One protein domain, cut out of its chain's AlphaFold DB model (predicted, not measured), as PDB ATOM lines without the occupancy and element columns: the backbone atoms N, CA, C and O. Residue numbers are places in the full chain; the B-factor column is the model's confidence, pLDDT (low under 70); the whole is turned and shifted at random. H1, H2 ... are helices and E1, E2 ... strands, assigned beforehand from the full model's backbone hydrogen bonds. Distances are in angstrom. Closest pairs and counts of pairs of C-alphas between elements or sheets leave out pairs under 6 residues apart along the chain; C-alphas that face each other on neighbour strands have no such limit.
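AT A GLANCE: This is residues 2 to 108 of the 452 residues of the protein "Glyco_hydro_5_C domain-containing protein" of Puccinia graminis f. sp. tritici (UniProt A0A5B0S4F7). Little regular structure: a long strand hairpin, E1 and E2, and a short one, E3 and E4, with helix H1 between them and long loops at both ends. The 107 printed residues, of mixed class, run H1 E1 E2 H2 E3 E4; both sheets are antiparallel. The whole is loose, radius of gyration of the C-alphas 16.2 A, spanning 47 by 38 by 25 A.

HOW THE PARTS SIT: Start at hairpin E1, residues 38 to 45, and E2, residues 51 to 59: N 40 and O 57 are 2.8 A apart. In H1, residues 26 to 33, every O i to N i+4 pair is within hydrogen-bond range. Its closest C-alphas to E1 are Glu 28 and Gln 38, 6.1 A; to E4, residues 88 to 91, Ala 31 and Pro 89, 6.4 A. E4 and E3, residues 80 to 83, form a hairpin: N 81 and O 90, 3.0 A. H2, residues 73 to 76, is close but not clearly touching H1.

IN THESE COORDINATES: Find C-alpha 26 at (49.782, 19.607, 28.490), where H1 begins; E4 ends at C-alpha 91 (53.801, 17.089, 37.297). E1 measures 22.1 A.

THE WHOLE: The printed part has no cut; E2 to H2 is long. Residues 2 to 20 and 45 to 51 have pLDDT under 70.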
ATOM      1  N   VAL A   2      43.068  27.510  16.605       24.67
ATOM      2  CA  VAL A   2      42.527  26.255  17.146       24.67
ATOM      3  C   VAL A   2      43.239  25.141  16.381       24.67
ATOM      4  O   VAL A   2      42.688  24.535  15.477       24.67
ATOM      5  N   ALA A   3      44.527  24.951  16.664       23.42
ATOM      6  CA  ALA A   3      45.283  23.840  16.103       23.42
ATOM      7  C   ALA A   3      45.117  22.646  17.050       23.42
ATOM      8  O   ALA A   3      45.906  22.458  17.976       23.42
ATOM      9  N   CYS A   4      44.057  21.862  16.857       26.38
ATOM     10  CA  CYS A   4      44.019  20.506  17.393       26.38
ATOM     11  C   CYS A   4      45.001  19.667  16.561       26.38
ATOM     12  O   CYS A   4      44.803  19.465  15.367       26.38
ATOM     13  N   HIS A   5      46.102  19.222  17.168       31.12
ATOM     14  CA  HIS A   5      47.041  18.304  16.530       31.12
ATOM     15  C   HIS A   5      46.384  16.929  16.334       31.12
ATOM     16  O   HIS A   5      46.254  16.163  17.285       31.12
ATOM     17  N   GLY A   6      46.003  16.605  15.098       34.09
ATOM     18  CA  GLY A   6      45.676  15.242  14.684       34.09
ATOM     19  C   GLY A   6      46.902  14.556  14.082       34.09
ATOM     20  O   GLY A   6      47.332  14.902  12.990       34.09
ATOM     21  N   THR A   7      47.477  13.572  14.775       30.09
ATOM     22  CA  THR A   7      48.622  12.771  14.296       30.09
ATOM     23  C   THR A   7      48.213  11.496  13.546       30.09
ATOM     24  O   THR A   7      48.919  10.498  13.634       30.09
ATOM     25  N   ASN A   8      47.102  11.484  12.803       32.59
ATOM     26  CA  ASN A   8      46.686  10.309  12.022       32.59
ATOM     27  C   ASN A   8      46.468  10.668  10.548       32.59
ATOM     28  O   ASN A   8      45.352  10.935  10.123       32.59
ATOM     29  N   LEU A   9      47.543  10.604   9.759       32.94
ATOM     30  CA  LEU A   9      47.525  10.746   8.296       32.94
ATOM     31  C   LEU A   9      47.106   9.457   7.549       32.94
ATOM     32  O   LEU A   9      47.367   9.339   6.359       32.94
ATOM     33  N   LEU A  10      46.512   8.454   8.215       29.69
ATOM     34  CA  LEU A  10      46.366   7.107   7.630       29.69
ATOM     35  C   LEU A  10      44.996   6.432   7.801       29.69
ATOM     36  O   LEU A  10      44.897   5.242   7.517       29.69
ATOM     37  N   ASN A  11      43.936   7.134   8.225       32.75
ATOM     38  CA  ASN A  11      42.595   6.533   8.231       32.75
ATOM     39  C   ASN A  11      41.603   7.342   7.372       32.75
ATOM     40  O   ASN A  11      41.157   8.396   7.822       32.75
ATOM     41  N   PRO A  12      41.239   6.865   6.164       32.62
ATOM     42  CA  PRO A  12      40.347   7.579   5.239       32.62
ATOM     43  C   PRO A  12      38.904   7.742   5.741       32.62
ATOM     44  O   PRO A  12      38.110   8.424   5.110       32.62
ATOM     45  N   SER A  13      38.534   7.098   6.853       35.53
ATOM     46  CA  SER A  13      37.165   7.111   7.382       35.53
ATOM     47  C   SER A  13      36.907   8.173   8.457       35.53
ATOM     48  O   SER A  13      35.807   8.207   9.005       35.53
ATOM     49  N   ASP A  14      37.902   8.984   8.830       39.28
ATOM     50  CA  ASP A  14      37.757   9.983   9.897       39.28
ATOM     51  C   ASP A  14      37.483  11.376   9.307       39.28
ATOM     52  O   ASP A  14      38.382  12.174   9.053       39.28
ATOM     53  N   GLU A  15      36.198  11.650   9.069       39.09
ATOM     54  CA  GLU A  15      35.692  12.897   8.492       39.09
ATOM     55  C   GLU A  15      36.089  14.141   9.329       39.09
ATOM     56  O   GLU A  15      35.627  14.346  10.456       39.09
ATOM     57  N   SER A  16      36.913  14.991   8.706       40.81
ATOM     58  CA  SER A  16      37.251  16.393   9.003       40.81
ATOM     59  C   SER A  16      37.942  16.713  10.356       40.81
ATOM     60  O   SER A  16      37.451  16.428  11.446       40.81
ATOM     61  N   LEU A  17      39.104  17.373  10.281       45.97
ATOM     62  CA  LEU A  17      40.095  17.497  11.366       45.97
ATOM     63  C   LEU A  17      39.988  18.774  12.234       45.97
ATOM     64  O   LEU A  17      40.711  18.899  13.218       45.97
ATOM     65  N   VAL A  18      39.030  19.673  11.965       47.19
ATOM     66  CA  VAL A  18      38.742  20.860  12.816       47.19
ATOM     67  C   VAL A  18      37.622  20.562  13.825       47.19
ATOM     68  O   VAL A  18      36.784  21.403  14.136       47.19
ATOM     69  N   PHE A  19      37.571  19.332  14.331       56.91
ATOM     70  CA  PHE A  19      36.710  18.966  15.453       56.91
ATOM     71  C   PHE A  19      37.565  18.811  16.710       56.91
ATOM     72  O   PHE A  19      38.607  18.157  16.680       56.91
ATOM     73  N   MET A  20      37.104  19.367  17.837       61.66
ATOM     74  CA  MET A  20      37.629  18.978  19.150       61.66
ATOM     75  C   MET A  20      37.460  17.462  19.291       61.66
ATOM     76  O   MET A  20      36.329  17.001  19.408       61.66
ATOM     77  N   ARG A  21      38.569  16.715  19.236       77.12
ATOM     78  CA  ARG A  21      38.634  15.254  19.380       77.12
ATOM     79  C   ARG A  21      39.736  14.891  20.366       77.12
ATOM     80  O   ARG A  21      39.520  15.009  21.565       77.12
ATOM     81  N   ASP A  22      40.904  14.488  19.869       86.19
ATOM     82  CA  ASP A  22      42.070  14.146  20.679       86.19
ATOM     83  C   ASP A  22      42.589  15.408  21.385       86.19
ATOM     84  O   ASP A  22      43.215  16.273  20.773       86.19
ATOM     85  N   CYS A  23      42.315  15.511  22.684       87.50
ATOM     86  CA  CYS A  23      42.639  16.680  23.496       87.50
ATOM     87  C   CYS A  23      43.553  16.268  24.659       87.50
ATOM     88  O   CYS A  23      43.108  16.255  25.810       87.50
ATOM     89  N   PRO A  24      44.825  15.908  24.394       91.69
ATOM     90  CA  PRO A  24      45.770  15.653  25.469       91.69
ATOM     91  C   PRO A  24      45.926  16.905  26.336       91.69
ATOM     92  O   PRO A  24      46.116  18.015  25.830       91.69
ATOM     93  N   SER A  25      45.924  16.727  27.654       91.38
ATOM     94  CA  SER A  25      46.431  17.741  28.575       91.38
ATOM     95  C   SER A  25      47.888  18.075  28.241       91.38
ATOM     96  O   SER A  25      48.603  17.277  27.632       91.38
ATOM     97  N   PHE A  26      48.380  19.228  28.698       91.56
ATOM     98  CA  PHE A  26      49.782  19.607  28.490       91.56
ATOM     99  C   PHE A  26      50.764  18.498  28.905       91.56
ATOM    100  O   PHE A  26      51.709  18.209  28.176       91.56
ATOM    101  N   LEU A  27      50.527  17.849  30.053       94.19
ATOM    102  CA  LEU A  27      51.388  16.777  30.555       94.19
ATOM    103  C   LEU A  27      51.372  15.544  29.641       94.19
ATOM    104  O   LEU A  27      52.416  14.942  29.391       94.19
ATOM    105  N   GLU A  28      50.199  15.168  29.140       94.81
ATOM    106  CA  GLU A  28      50.068  14.060  28.195       94.81
ATOM    107  C   GLU A  28      50.726  14.410  26.861       94.81
ATOM    108  O   GLU A  28      51.461  13.590  26.321       94.81
ATOM    109  N   ALA A  29      50.548  15.637  26.365       93.94
ATOM    110  CA  ALA A  29      51.146  16.100  25.117       93.94
ATOM    111  C   ALA A  29      52.681  16.059  25.168       93.94
ATOM    112  O   ALA A  29      53.319  15.563  24.239       93.94
ATOM    113  N   VAL A  30      53.296  16.513  26.266       94.62
ATOM    114  CA  VAL A  30      54.764  16.483  26.403       94.62
ATOM    115  C   VAL A  30      55.298  15.063  26.587       94.62
ATOM    116  O   VAL A  30      56.395  14.768  26.117       94.62
ATOM    117  N   ALA A  31      54.526  14.168  27.213       95.56
ATOM    118  CA  ALA A  31      54.881  12.758  27.337       95.56
ATOM    119  C   ALA A  31      54.756  12.016  25.994       95.56
ATOM    120  O   ALA A  31      55.670  11.279  25.625       95.56
ATOM    121  N   LEU A  32      53.690  12.275  25.227       95.62
ATOM    122  CA  LEU A  32      53.544  11.805  23.845       95.62
ATOM    123  C   LEU A  32      54.711  12.300  22.981       95.62
ATOM    124  O   LEU A  32      55.330  11.509  22.276       95.62
ATOM    125  N   GLY A  33      55.083  13.579  23.098       94.50
ATOM    126  CA  GLY A  33      56.253  14.138  22.417       94.50
ATOM    127  C   GLY A  33      57.578  13.476  22.819       94.50
ATOM    128  O   GLY A  33      58.503  13.412  22.011       94.50
ATOM    129  N   ASP A  34      57.677  12.935  24.036       94.06
ATOM    130  CA  ASP A  34      58.834  12.156  24.505       94.06
ATOM    131  C   ASP A  34      58.786  10.674  24.073       94.06
ATOM    132  O   ASP A  34      59.696   9.916  24.403       94.06
ATOM    133  N   GLY A  35      57.769  10.261  23.304       93.75
ATOM    134  CA  GLY A  35      57.590   8.894  22.798       93.75
ATOM    135  C   GLY A  35      56.824   7.964  23.743       93.75
ATOM    136  O   GLY A  35      56.784   6.755  23.529       93.75
ATOM    137  N   LEU A  36      56.223   8.500  24.805       94.50
ATOM    138  CA  LEU A  36      55.582   7.717  25.859       94.50
ATOM    139  C   LEU A  36      54.076   7.660  25.614       94.50
ATOM    140  O   LEU A  36      53.394   8.682  25.651       94.50
ATOM    141  N   SER A  37      53.541   6.456  25.406       95.44
ATOM    142  CA  SER A  37      52.112   6.255  25.124       95.44
ATOM    143  C   SER A  37      51.219   6.799  26.240       95.44
ATOM    144  O   SER A  37      51.408   6.440  27.403       95.44
ATOM    145  N   GLN A  38      50.204   7.585  25.881       95.88
ATOM    146  CA  GLN A  38      49.247   8.166  26.829       95.88
ATOM    147  C   GLN A  38      47.824   7.699  26.541       95.88
ATOM    148  O   GLN A  38      47.466   7.409  25.401       95.88
ATOM    149  N   ARG A  39      46.997   7.634  27.587       94.88
ATOM    150  CA  ARG A  39      45.542   7.546  27.449       94.88
ATOM    151  C   ARG A  39      44.999   8.959  27.605       94.88
ATOM    152  O   ARG A  39      45.054   9.477  28.706       94.88
ATOM    153  N   ILE A  40      44.515   9.534  26.514       93.44
ATOM    154  CA  ILE A  40      44.078  10.928  26.439       93.44
ATOM    155  C   ILE A  40      42.557  11.010  26.405       93.44
ATOM    156  O   ILE A  40      41.885  10.054  25.995       93.44
ATOM    157  N   ASP A  41      42.025  12.157  26.807       92.31
ATOM    158  CA  ASP A  41      40.609  12.461  26.664       92.31
ATOM    159  C   ASP A  41      40.271  12.781  25.199       92.31
ATOM    160  O   ASP A  41      41.008  13.482  24.500       92.31
ATOM    161  N   VAL A  42      39.133  12.253  24.747       88.44
ATOM    162  CA  VAL A  42      38.535  12.565  23.450       88.44
ATOM    163  C   VAL A  42      37.261  13.354  23.705       88.44
ATOM    164  O   VAL A  42      36.332  12.857  24.349       88.44
ATOM    165  N   TYR A  43      37.231  14.592  23.234       83.19
ATOM    166  CA  TYR A  43      36.076  15.470  23.352       83.19
ATOM    167  C   TYR A  43      35.202  15.378  22.110       83.19
ATOM    168  O   TYR A  43      35.617  14.877  21.069       83.19
ATOM    169  N   THR A  44      33.966  15.838  22.238       77.56
ATOM    170  CA  THR A  44      33.115  16.132  21.091       77.56
ATOM    171  C   THR A  44      32.384  17.451  21.343       77.56
ATOM    172  O   THR A  44      32.010  17.725  22.495       77.56
ATOM    173  N   PRO A  45      32.215  18.310  20.323       69.38
ATOM    174  CA  PRO A  45      31.456  19.543  20.467       69.38
ATOM    175  C   PRO A  45      30.012  19.270  20.881       69.38
ATOM    176  O   PRO A  45      29.340  18.405  20.318       69.38
ATOM    177  N   THR A  46      29.507  20.065  21.818       67.06
ATOM    178  CA  THR A  46      28.092  20.054  22.210       67.06
ATOM    179  C   THR A  46      27.542  21.453  22.357       67.06
ATOM    180  O   THR A  46      28.264  22.440  22.256       67.06
ATOM    181  N   TRP A  47      26.237  21.536  22.587       58.88
ATOM    182  CA  TRP A  47      25.574  22.779  22.933       58.88
ATOM    183  C   TRP A  47      24.555  22.534  24.057       58.88
ATOM    184  O   TRP A  47      23.856  21.518  23.993       58.88
ATOM    185  N   PRO A  48      24.446  23.401  25.090       52.53
ATOM    186  CA  PRO A  48      25.097  24.708  25.280       52.53
ATOM    187  C   PRO A  48      26.490  24.654  25.918       52.53
ATOM    188  O   PRO A  48      27.170  25.670  26.018       52.53
ATOM    189  N   ILE A  49      26.915  23.473  26.365       60.09
ATOM    190  CA  ILE A  49      28.259  23.244  26.897       60.09
ATOM    191  C   ILE A  49      29.203  23.094  25.697       60.09
ATOM    192  O   ILE A  49      28.954  22.173  24.919       60.09
ATOM    193  N   PRO A  50      30.268  23.914  25.551       58.41
ATOM    194  CA  PRO A  50      31.094  23.964  24.335       58.41
ATOM    195  C   PRO A  50      31.574  22.596  23.835       58.41
ATOM    196  O   PRO A  50      31.639  22.335  22.635       58.41
ATOM    197  N   SER A  51      31.886  21.698  24.766       69.75
ATOM    198  CA  SER A  51      32.203  20.303  24.496       69.75
ATOM    199  C   SER A  51      32.013  19.461  25.752       69.75
ATOM    200  O   SER A  51      32.037  19.972  26.874       69.75
ATOM    201  N   PHE A  52      31.866  18.152  25.575       77.44
ATOM    202  CA  PHE A  52      31.990  17.196  26.672       77.44
ATOM    203  C   PHE A  52      33.013  16.126  26.327       77.44
ATOM    204  O   PHE A  52      33.289  15.845  25.159       77.44
ATOM    205  N   ARG A  53      33.572  15.515  27.373       84.62
ATOM    206  CA  ARG A  53      34.449  14.362  27.221       84.62
ATOM    207  C   ARG A  53      33.613  13.155  26.805       84.62
ATOM    208  O   ARG A  53      32.846  12.636  27.615       84.62
ATOM    209  N   PHE A  54      33.797  12.702  25.572       84.69
ATOM    210  CA  PHE A  54      33.074  11.576  24.994       84.69
ATOM    211  C   PHE A  54      33.625  10.237  25.498       84.69
ATOM    212  O   PHE A  54      32.888   9.434  26.068       84.69
ATOM    213  N   HIS A  55      34.934  10.015  25.364       89.50
ATOM    214  CA  HIS A  55      35.625   8.852  25.930       89.50
ATOM    215  C   HIS A  55      37.115   9.149  26.145       89.50
ATOM    216  O   HIS A  55      37.555  10.291  26.063       89.50
ATOM    217  N   THR A  56      37.905   8.109  26.428       92.50
ATOM    218  CA  THR A  56      39.375   8.177  26.394       92.50
ATOM    219  C   THR A  56      39.923   7.251  25.320       92.50
ATOM    220  O   THR A  56      39.308   6.224  25.023       92.50
ATOM    221  N   ARG A  57      41.073   7.579  24.734       92.19
ATOM    222  CA  ARG A  57      41.758   6.732  23.747       92.19
ATOM    223  C   ARG A  57      43.235   6.624  24.088       92.19
ATOM    224  O   ARG A  57      43.831   7.577  24.575       92.19
ATOM    225  N   ARG A  58      43.840   5.459  23.842       94.12
ATOM    226  CA  ARG A  58      45.298   5.311  23.928       94.12
ATOM    227  C   ARG A  58      45.930   5.793  22.624       94.12
ATOM    228  O   ARG A  58      45.567   5.301  21.563       94.12
ATOM    229  N   VAL A  59      46.879   6.716  22.732       93.38
ATOM    230  CA  VAL A  59      47.720   7.183  21.629       93.38
ATOM    231  C   VAL A  59      49.143   6.700  21.876       93.38
ATOM    232  O   VAL A  59      49.696   6.887  22.964       93.38
ATOM    233  N   THR A  60      49.720   6.059  20.862       94.62
ATOM    234  CA  THR A  60      51.085   5.532  20.880       94.62
ATOM    235  C   THR A  60      51.898   6.252  19.806       94.62
ATOM    236  O   THR A  60      51.656   6.024  18.623       94.62
ATOM    237  N   PRO A  61      52.833   7.138  20.191       92.75
ATOM    238  CA  PRO A  61      53.705   7.818  19.240       92.75
ATOM    239  C   PRO A  61      54.614   6.821  18.518       92.75
ATOM    240  O   PRO A  61      55.213   5.955  19.154       92.75
ATOM    241  N   HIS A  62      54.768   6.981  17.205       93.19
ATOM    242  CA  HIS A  62      55.738   6.210  16.417       93.19
ATOM    243  C   HIS A  62      57.120   6.872  16.363       93.19
ATOM    244  O   HIS A  62      58.118   6.209  16.094       93.19
ATOM    245  N   VAL A  63      57.186   8.181  16.624       92.31
ATOM    246  CA  VAL A  63      58.408   8.990  16.578       92.31
ATOM    247  C   VAL A  63      58.393   9.967  17.755       92.31
ATOM    248  O   VAL A  63      57.331  10.437  18.166       92.31
ATOM    249  N   ARG A  64      59.572  10.269  18.309       92.88
ATOM    250  CA  ARG A  64      59.741  11.325  19.318       92.88
ATOM    251  C   ARG A  64      59.788  12.692  18.639       92.88
ATOM    252  O   ARG A  64      60.424  12.846  17.602       92.88
ATOM    253  N   ALA A  65      59.201  13.702  19.272       94.06
ATOM    254  CA  ALA A  65      59.341  15.093  18.840       94.06
ATOM    255  C   ALA A  65      60.779  15.623  19.022       94.06
ATOM    256  O   ALA A  65      61.160  16.619  18.412       94.06
ATOM    257  N   TRP A  66      61.578  14.955  19.859       92.50
ATOM    258  CA  TRP A  66      62.964  15.303  20.169       92.50
ATOM    259  C   TRP A  66      63.937  14.334  19.496       92.50
ATOM    260  O   TRP A  66      63.688  13.126  19.448       92.50
ATOM    261  N   GLN A  67      65.083  14.847  19.046       92.94
ATOM    262  CA  GLN A  67      66.187  14.012  18.565       92.94
ATOM    263  C   GLN A  67      66.675  13.050  19.664       92.94
ATOM    264  O   GLN A  67      66.443  13.263  20.857       92.94
ATOM    265  N   SER A  68      67.354  11.970  19.273       87.12
ATOM    266  CA  SER A  68      67.784  10.897  20.185       87.12
ATOM    267  C   SER A  68      68.643  11.390  21.355       87.12
ATOM    268  O   SER A  68      68.496  10.883  22.464       87.12
ATOM    269  N   SER A  69      69.477  12.408  21.140       89.31
ATOM    270  CA  SER A  69      70.330  13.023  22.164       89.31
ATOM    271  C   SER A  69      69.697  14.220  22.881       89.31
ATOM    272  O   SER A  69      70.342  14.819  23.739       89.31
ATOM    273  N   VAL A  70      68.466  14.599  22.531       94.62
ATOM    274  CA  VAL A  70      67.798  15.792  23.064       94.62
ATOM    275  C   VAL A  70      66.680  15.375  24.013       94.62
ATOM    276  O   VAL A  70      65.794  14.573  23.687       94.62
ATOM    277  N   GLN A  71      66.731  15.924  25.223       91.62
ATOM    278  CA  GLN A  71      65.685  15.741  26.216       91.62
ATOM    279  C   GLN A  71      64.528  16.705  25.944       91.62
ATOM    280  O   GLN A  71      64.719  17.810  25.443       91.62
ATOM    281  N   CYS A  72      63.312  16.301  26.317       94.25
ATOM    282  CA  CYS A  72      62.200  17.236  26.395       94.25
ATOM    283  C   CYS A  72      62.584  18.435  27.269       94.25
ATOM    284  O   CYS A  72      62.859  18.271  28.459       94.25
ATOM    285  N   ILE A  73      62.530  19.638  26.702       94.81
ATOM    286  CA  ILE A  73      62.940  20.865  27.391       94.81
ATOM    287  C   ILE A  73      62.165  21.088  28.703       94.81
ATOM    288  O   ILE A  73      62.731  21.464  29.722       94.81
ATOM    289  N   TRP A  74      60.882  20.725  28.774       95.38
ATOM    290  CA  TRP A  74      60.119  20.837  30.028       95.38
ATOM    291  C   TRP A  74      60.500  19.784  31.071       95.38
ATOM    292  O   TRP A  74      60.338  20.012  32.269       95.38
ATOM    293  N   LYS A  75      61.040  18.642  30.642       94.94
ATOM    294  CA  LYS A  75      61.618  17.635  31.537       94.94
ATOM    295  C   LYS A  75      62.972  18.113  32.069       94.94
ATOM    296  O   LYS A  75      63.212  17.993  33.265       94.94
ATOM    297  N   GLU A  76      63.794  18.729  31.217       95.06
ATOM    298  CA  GLU A  76      65.070  19.366  31.588       95.06
ATOM    299  C   GLU A  76      64.870  20.487  32.622       95.06
ATOM    300  O   GLU A  76      65.528  20.515  33.659       95.06
ATOM    301  N   HIS A  77      63.861  21.341  32.429       94.19
ATOM    302  CA  HIS A  77      63.474  22.369  33.405       94.19
ATOM    303  C   HIS A  77      62.786  21.809  34.672       94.19
ATOM    304  O   HIS A  77      62.386  22.569  35.568       94.19
ATOM    305  N   GLY A  78      62.629  20.485  34.780       95.94
ATOM    306  CA  GLY A  78      62.023  19.809  35.925       95.94
ATOM    307  C   GLY A  78      60.548  20.154  36.119       95.94
ATOM    308  O   GLY A  78      60.082  20.206  37.255       95.94
ATOM    309  N   VAL A  79      59.818  20.454  35.041       96.50
ATOM    310  CA  VAL A  79      58.368  20.717  35.074       96.50
ATOM    311  C   VAL A  79      57.601  19.416  35.286       96.50
ATOM    312  O   VAL A  79      56.602  19.388  36.009       96.50
ATOM    313  N   TRP A  80      58.098  18.332  34.698       96.88
ATOM    314  CA  TRP A  80      57.518  17.000  34.788       96.88
ATOM    315  C   TRP A  80      58.601  15.915  34.755       96.88
ATOM    316  O   TRP A  80      59.743  16.175  34.377       96.88
ATOM    317  N   ARG A  81      58.241  14.688  35.141       96.50
ATOM    318  CA  ARG A  81      59.061  13.485  34.908       96.50
ATOM    319  C   ARG A  81      58.196  12.271  34.606       96.50
ATOM    320  O   ARG A  81      56.996  12.274  34.872       96.50
ATOM    321  N   TRP A  82      58.828  11.216  34.107       96.38
ATOM    322  CA  TRP A  82      58.204   9.906  33.982       96.38
ATOM    323  C   TRP A  82      58.332   9.125  35.296       96.38
ATOM    324  O   TRP A  82      59.406   9.089  35.904       96.38
ATOM    325  N   ASP A  83      57.233   8.543  35.768       96.06
ATOM    326  CA  ASP A  83      57.221   7.605  36.892       96.06
ATOM    327  C   ASP A  83      57.296   6.178  36.336       96.06
ATOM    328  O   ASP A  83      56.275   5.609  35.952       96.06
ATOM    329  N   GLU A  84      58.500   5.598  36.303       93.81
ATOM    330  CA  GLU A  84      58.744   4.250  35.761       93.81
ATOM    331  C   GLU A  84      57.908   3.163  36.445       93.81
ATOM    332  O   GLU A  84      57.473   2.210  35.806       93.81
ATOM    333  N   LYS A  85      57.628   3.302  37.746       94.44
ATOM    334  CA  LYS A  85      56.852   2.291  38.478       94.44
ATOM    335  C   LYS A  85      55.385   2.322  38.079       94.44
ATOM    336  O   LYS A  85      54.736   1.284  38.017       94.44
ATOM    337  N   ARG A  86      54.851   3.522  37.851       93.00
ATOM    338  CA  ARG A  86      53.435   3.726  37.517       93.00
ATOM    339  C   ARG A  86      53.171   3.833  36.019       93.00
ATOM    340  O   ARG A  86      52.004   3.907  35.645       93.00
ATOM    341  N   GLN A  87      54.222   3.871  35.200       92.94
ATOM    342  CA  GLN A  87      54.161   4.061  33.750       92.94
ATOM    343  C   GLN A  87      53.268   5.253  33.369       92.94
ATOM    344  O   GLN A  87      52.355   5.137  32.549       92.94
ATOM    345  N   LYS A  88      53.497   6.400  34.024       94.81
ATOM    346  CA  LYS A  88      52.728   7.631  33.795       94.81
ATOM    347  C   LYS A  88      53.580   8.889  33.966       94.81
ATOM    348  O   LYS A  88      54.527   8.880  34.761       94.81
ATOM    349  N   PRO A  89      53.236   9.997  33.291       96.38
ATOM    350  CA  PRO A  89      53.904  11.261  33.524       96.38
ATOM    351  C   PRO A  89      53.378  11.885  34.823       96.38
ATOM    352  O   PRO A  89      52.214  11.716  35.197       96.38
ATOM    353  N   ILE A  90      54.241  12.602  35.538       96.31
ATOM    354  CA  ILE A  90      53.888  13.304  36.774       96.31
ATOM    355  C   ILE A  90      54.360  14.754  36.729       96.31
ATOM    356  O   ILE A  90      55.488  15.046  36.323       96.31
ATOM    357  N   VAL A  91      53.491  15.662  37.170       95.94
ATOM    358  CA  VAL A  91      53.801  17.089  37.297       95.94
ATOM    359  C   VAL A  91      54.674  17.308  38.527       95.94
ATOM    360  O   VAL A  91      54.333  16.863  39.621       95.94
ATOM    361  N   LEU A  92      55.787  18.014  38.352       96.44
ATOM    362  CA  LEU A  92      56.693  18.404  39.434       96.44
ATOM    363  C   LEU A  92      56.507  19.873  39.829       96.44
ATOM    364  O   LEU A  92      56.618  20.212  41.005       96.44
ATOM    365  N   LYS A  93      56.194  20.744  38.861       94.06
ATOM    366  CA  LYS A  93      56.007  22.188  39.075       94.06
ATOM    367  C   LYS A  93      54.649  22.649  38.518       94.06
ATOM    368  O   LYS A  93      54.602  23.211  37.425       94.06
ATOM    369  N   PRO A  94      53.536  22.458  39.250       91.62
ATOM    370  CA  PRO A  94      52.185  22.717  38.732       91.62
ATOM    371  C   PRO A  94      51.889  24.189  38.422       91.62
ATOM    372  O   PRO A  94      50.958  24.468  37.683       91.62
ATOM    373  N   LYS A  95      52.677  25.126  38.963       91.62
ATOM    374  CA  LYS A  95      52.524  26.572  38.734       91.62
ATOM    375  C   LYS A  95      53.611  27.166  37.830       91.62
ATOM    376  O   LYS A  95      53.765  28.383  37.798       91.62
ATOM    377  N   HIS A  96      54.382  26.329  37.124       91.75
ATOM    378  CA  HIS A  96      55.565  26.763  36.368       91.75
ATOM    379  C   HIS A  96      55.272  27.876  35.352       91.75
ATOM    380  O   HIS A  96      56.046  28.819  35.262       91.75
ATOM    381  N   PHE A  97      54.146  27.794  34.636       90.12
ATOM    382  CA  PHE A  97      53.747  28.797  33.639       90.12
ATOM    383  C   PHE A  97      52.843  29.900  34.204       90.12
ATOM    384  O   PHE A  97      52.512  30.845  33.497       90.12
ATOM    385  N   ASN A  98      52.415  29.781  35.465       92.50
ATOM    386  CA  ASN A  98      51.516  30.745  36.097       92.50
ATOM    387  C   ASN A  98      52.258  31.788  36.924       92.50
ATOM    388  O   ASN A  98      51.666  32.817  37.228       92.50
ATOM    389  N   LEU A  99      53.497  31.511  37.336       94.12
ATOM    390  CA  LEU A  99      54.261  32.372  38.229       94.12
ATOM    391  C   LEU A  99      55.541  32.860  37.564       94.12
ATOM    392  O   LEU A  99      56.247  32.105  36.901       94.12
ATOM    393  N   ASP A 100      55.861  34.122  37.809       93.00
ATOM    394  CA  ASP A 100      57.167  34.691  37.524       93.00
ATOM    395  C   ASP A 100      58.226  34.003  38.409       93.00
ATOM    396  O   ASP A 100      58.097  34.020  39.639       93.00
ATOM    397  N   PRO A 101      59.276  33.398  37.823       89.19
ATOM    398  CA  PRO A 101      60.287  32.661  38.578       89.19
ATOM    399  C   PRO A 101      61.148  33.551  39.485       89.19
ATOM    400  O   PRO A 101      61.780  33.027  40.400       89.19
ATOM    401  N   VAL A 102      61.193  34.865  39.244       91.44
ATOM    402  CA  VAL A 102      61.965  35.821  40.050       91.44
ATOM    403  C   VAL A 102      61.115  36.369  41.190       91.44
ATOM    404  O   VAL A 102      61.551  36.377  42.339       91.44
ATOM    405  N   SER A 103      59.901  36.835  40.887       94.06
ATOM    406  CA  SER A 103      59.057  37.519  41.878       94.06
ATOM    407  C   SER A 103      58.083  36.605  42.626       94.06
ATOM    408  O   SER A 103      57.550  37.004  43.661       94.06
ATOM    409  N   GLY A 104      57.801  35.404  42.106       93.50
ATOM    410  CA  GLY A 104      56.807  34.474  42.649       93.50
ATOM    411  C   GLY A 104      55.347  34.921  42.480       93.50
ATOM    412  O   GLY A 104      54.445  34.241  42.969       93.50
ATOM    413  N   LYS A 105      55.096  36.053  41.810       94.81
ATOM    414  CA  LYS A 105      53.751  36.580  41.517       94.81
ATOM    415  C   LYS A 105      53.192  35.978  40.228       94.81
ATOM    416  O   LYS A 105      53.933  35.372  39.462       94.81
ATOM    417  N   THR A 106      51.894  36.160  39.979       95.75
ATOM    418  CA  THR A 106      51.255  35.737  38.724       95.75
ATOM    419  C   THR A 106      51.975  36.330  37.514       95.75
ATOM    420  O   THR A 106      52.213  37.536  37.474       95.75
ATOM    421  N   PHE A 107      52.299  35.482  36.541       94.44
ATOM    422  CA  PHE A 107      52.946  35.875  35.297       94.44
ATOM    423  C   PHE A 107      51.939  36.538  34.350       94.44
ATOM    424  O   PHE A 107      50.932  35.937  33.976       94.44
ATOM    425  N   ASP A 108      52.221  37.772  33.943       92.75
ATOM    426  CA  ASP A 108      51.463  38.499  32.927       92.75
ATOM    427  C   ASP A 108      52.087  38.241  31.550       92.75
ATOM    428  O   ASP A 108      53.115  38.823  31.195       92.75
TER     429      ASP A 108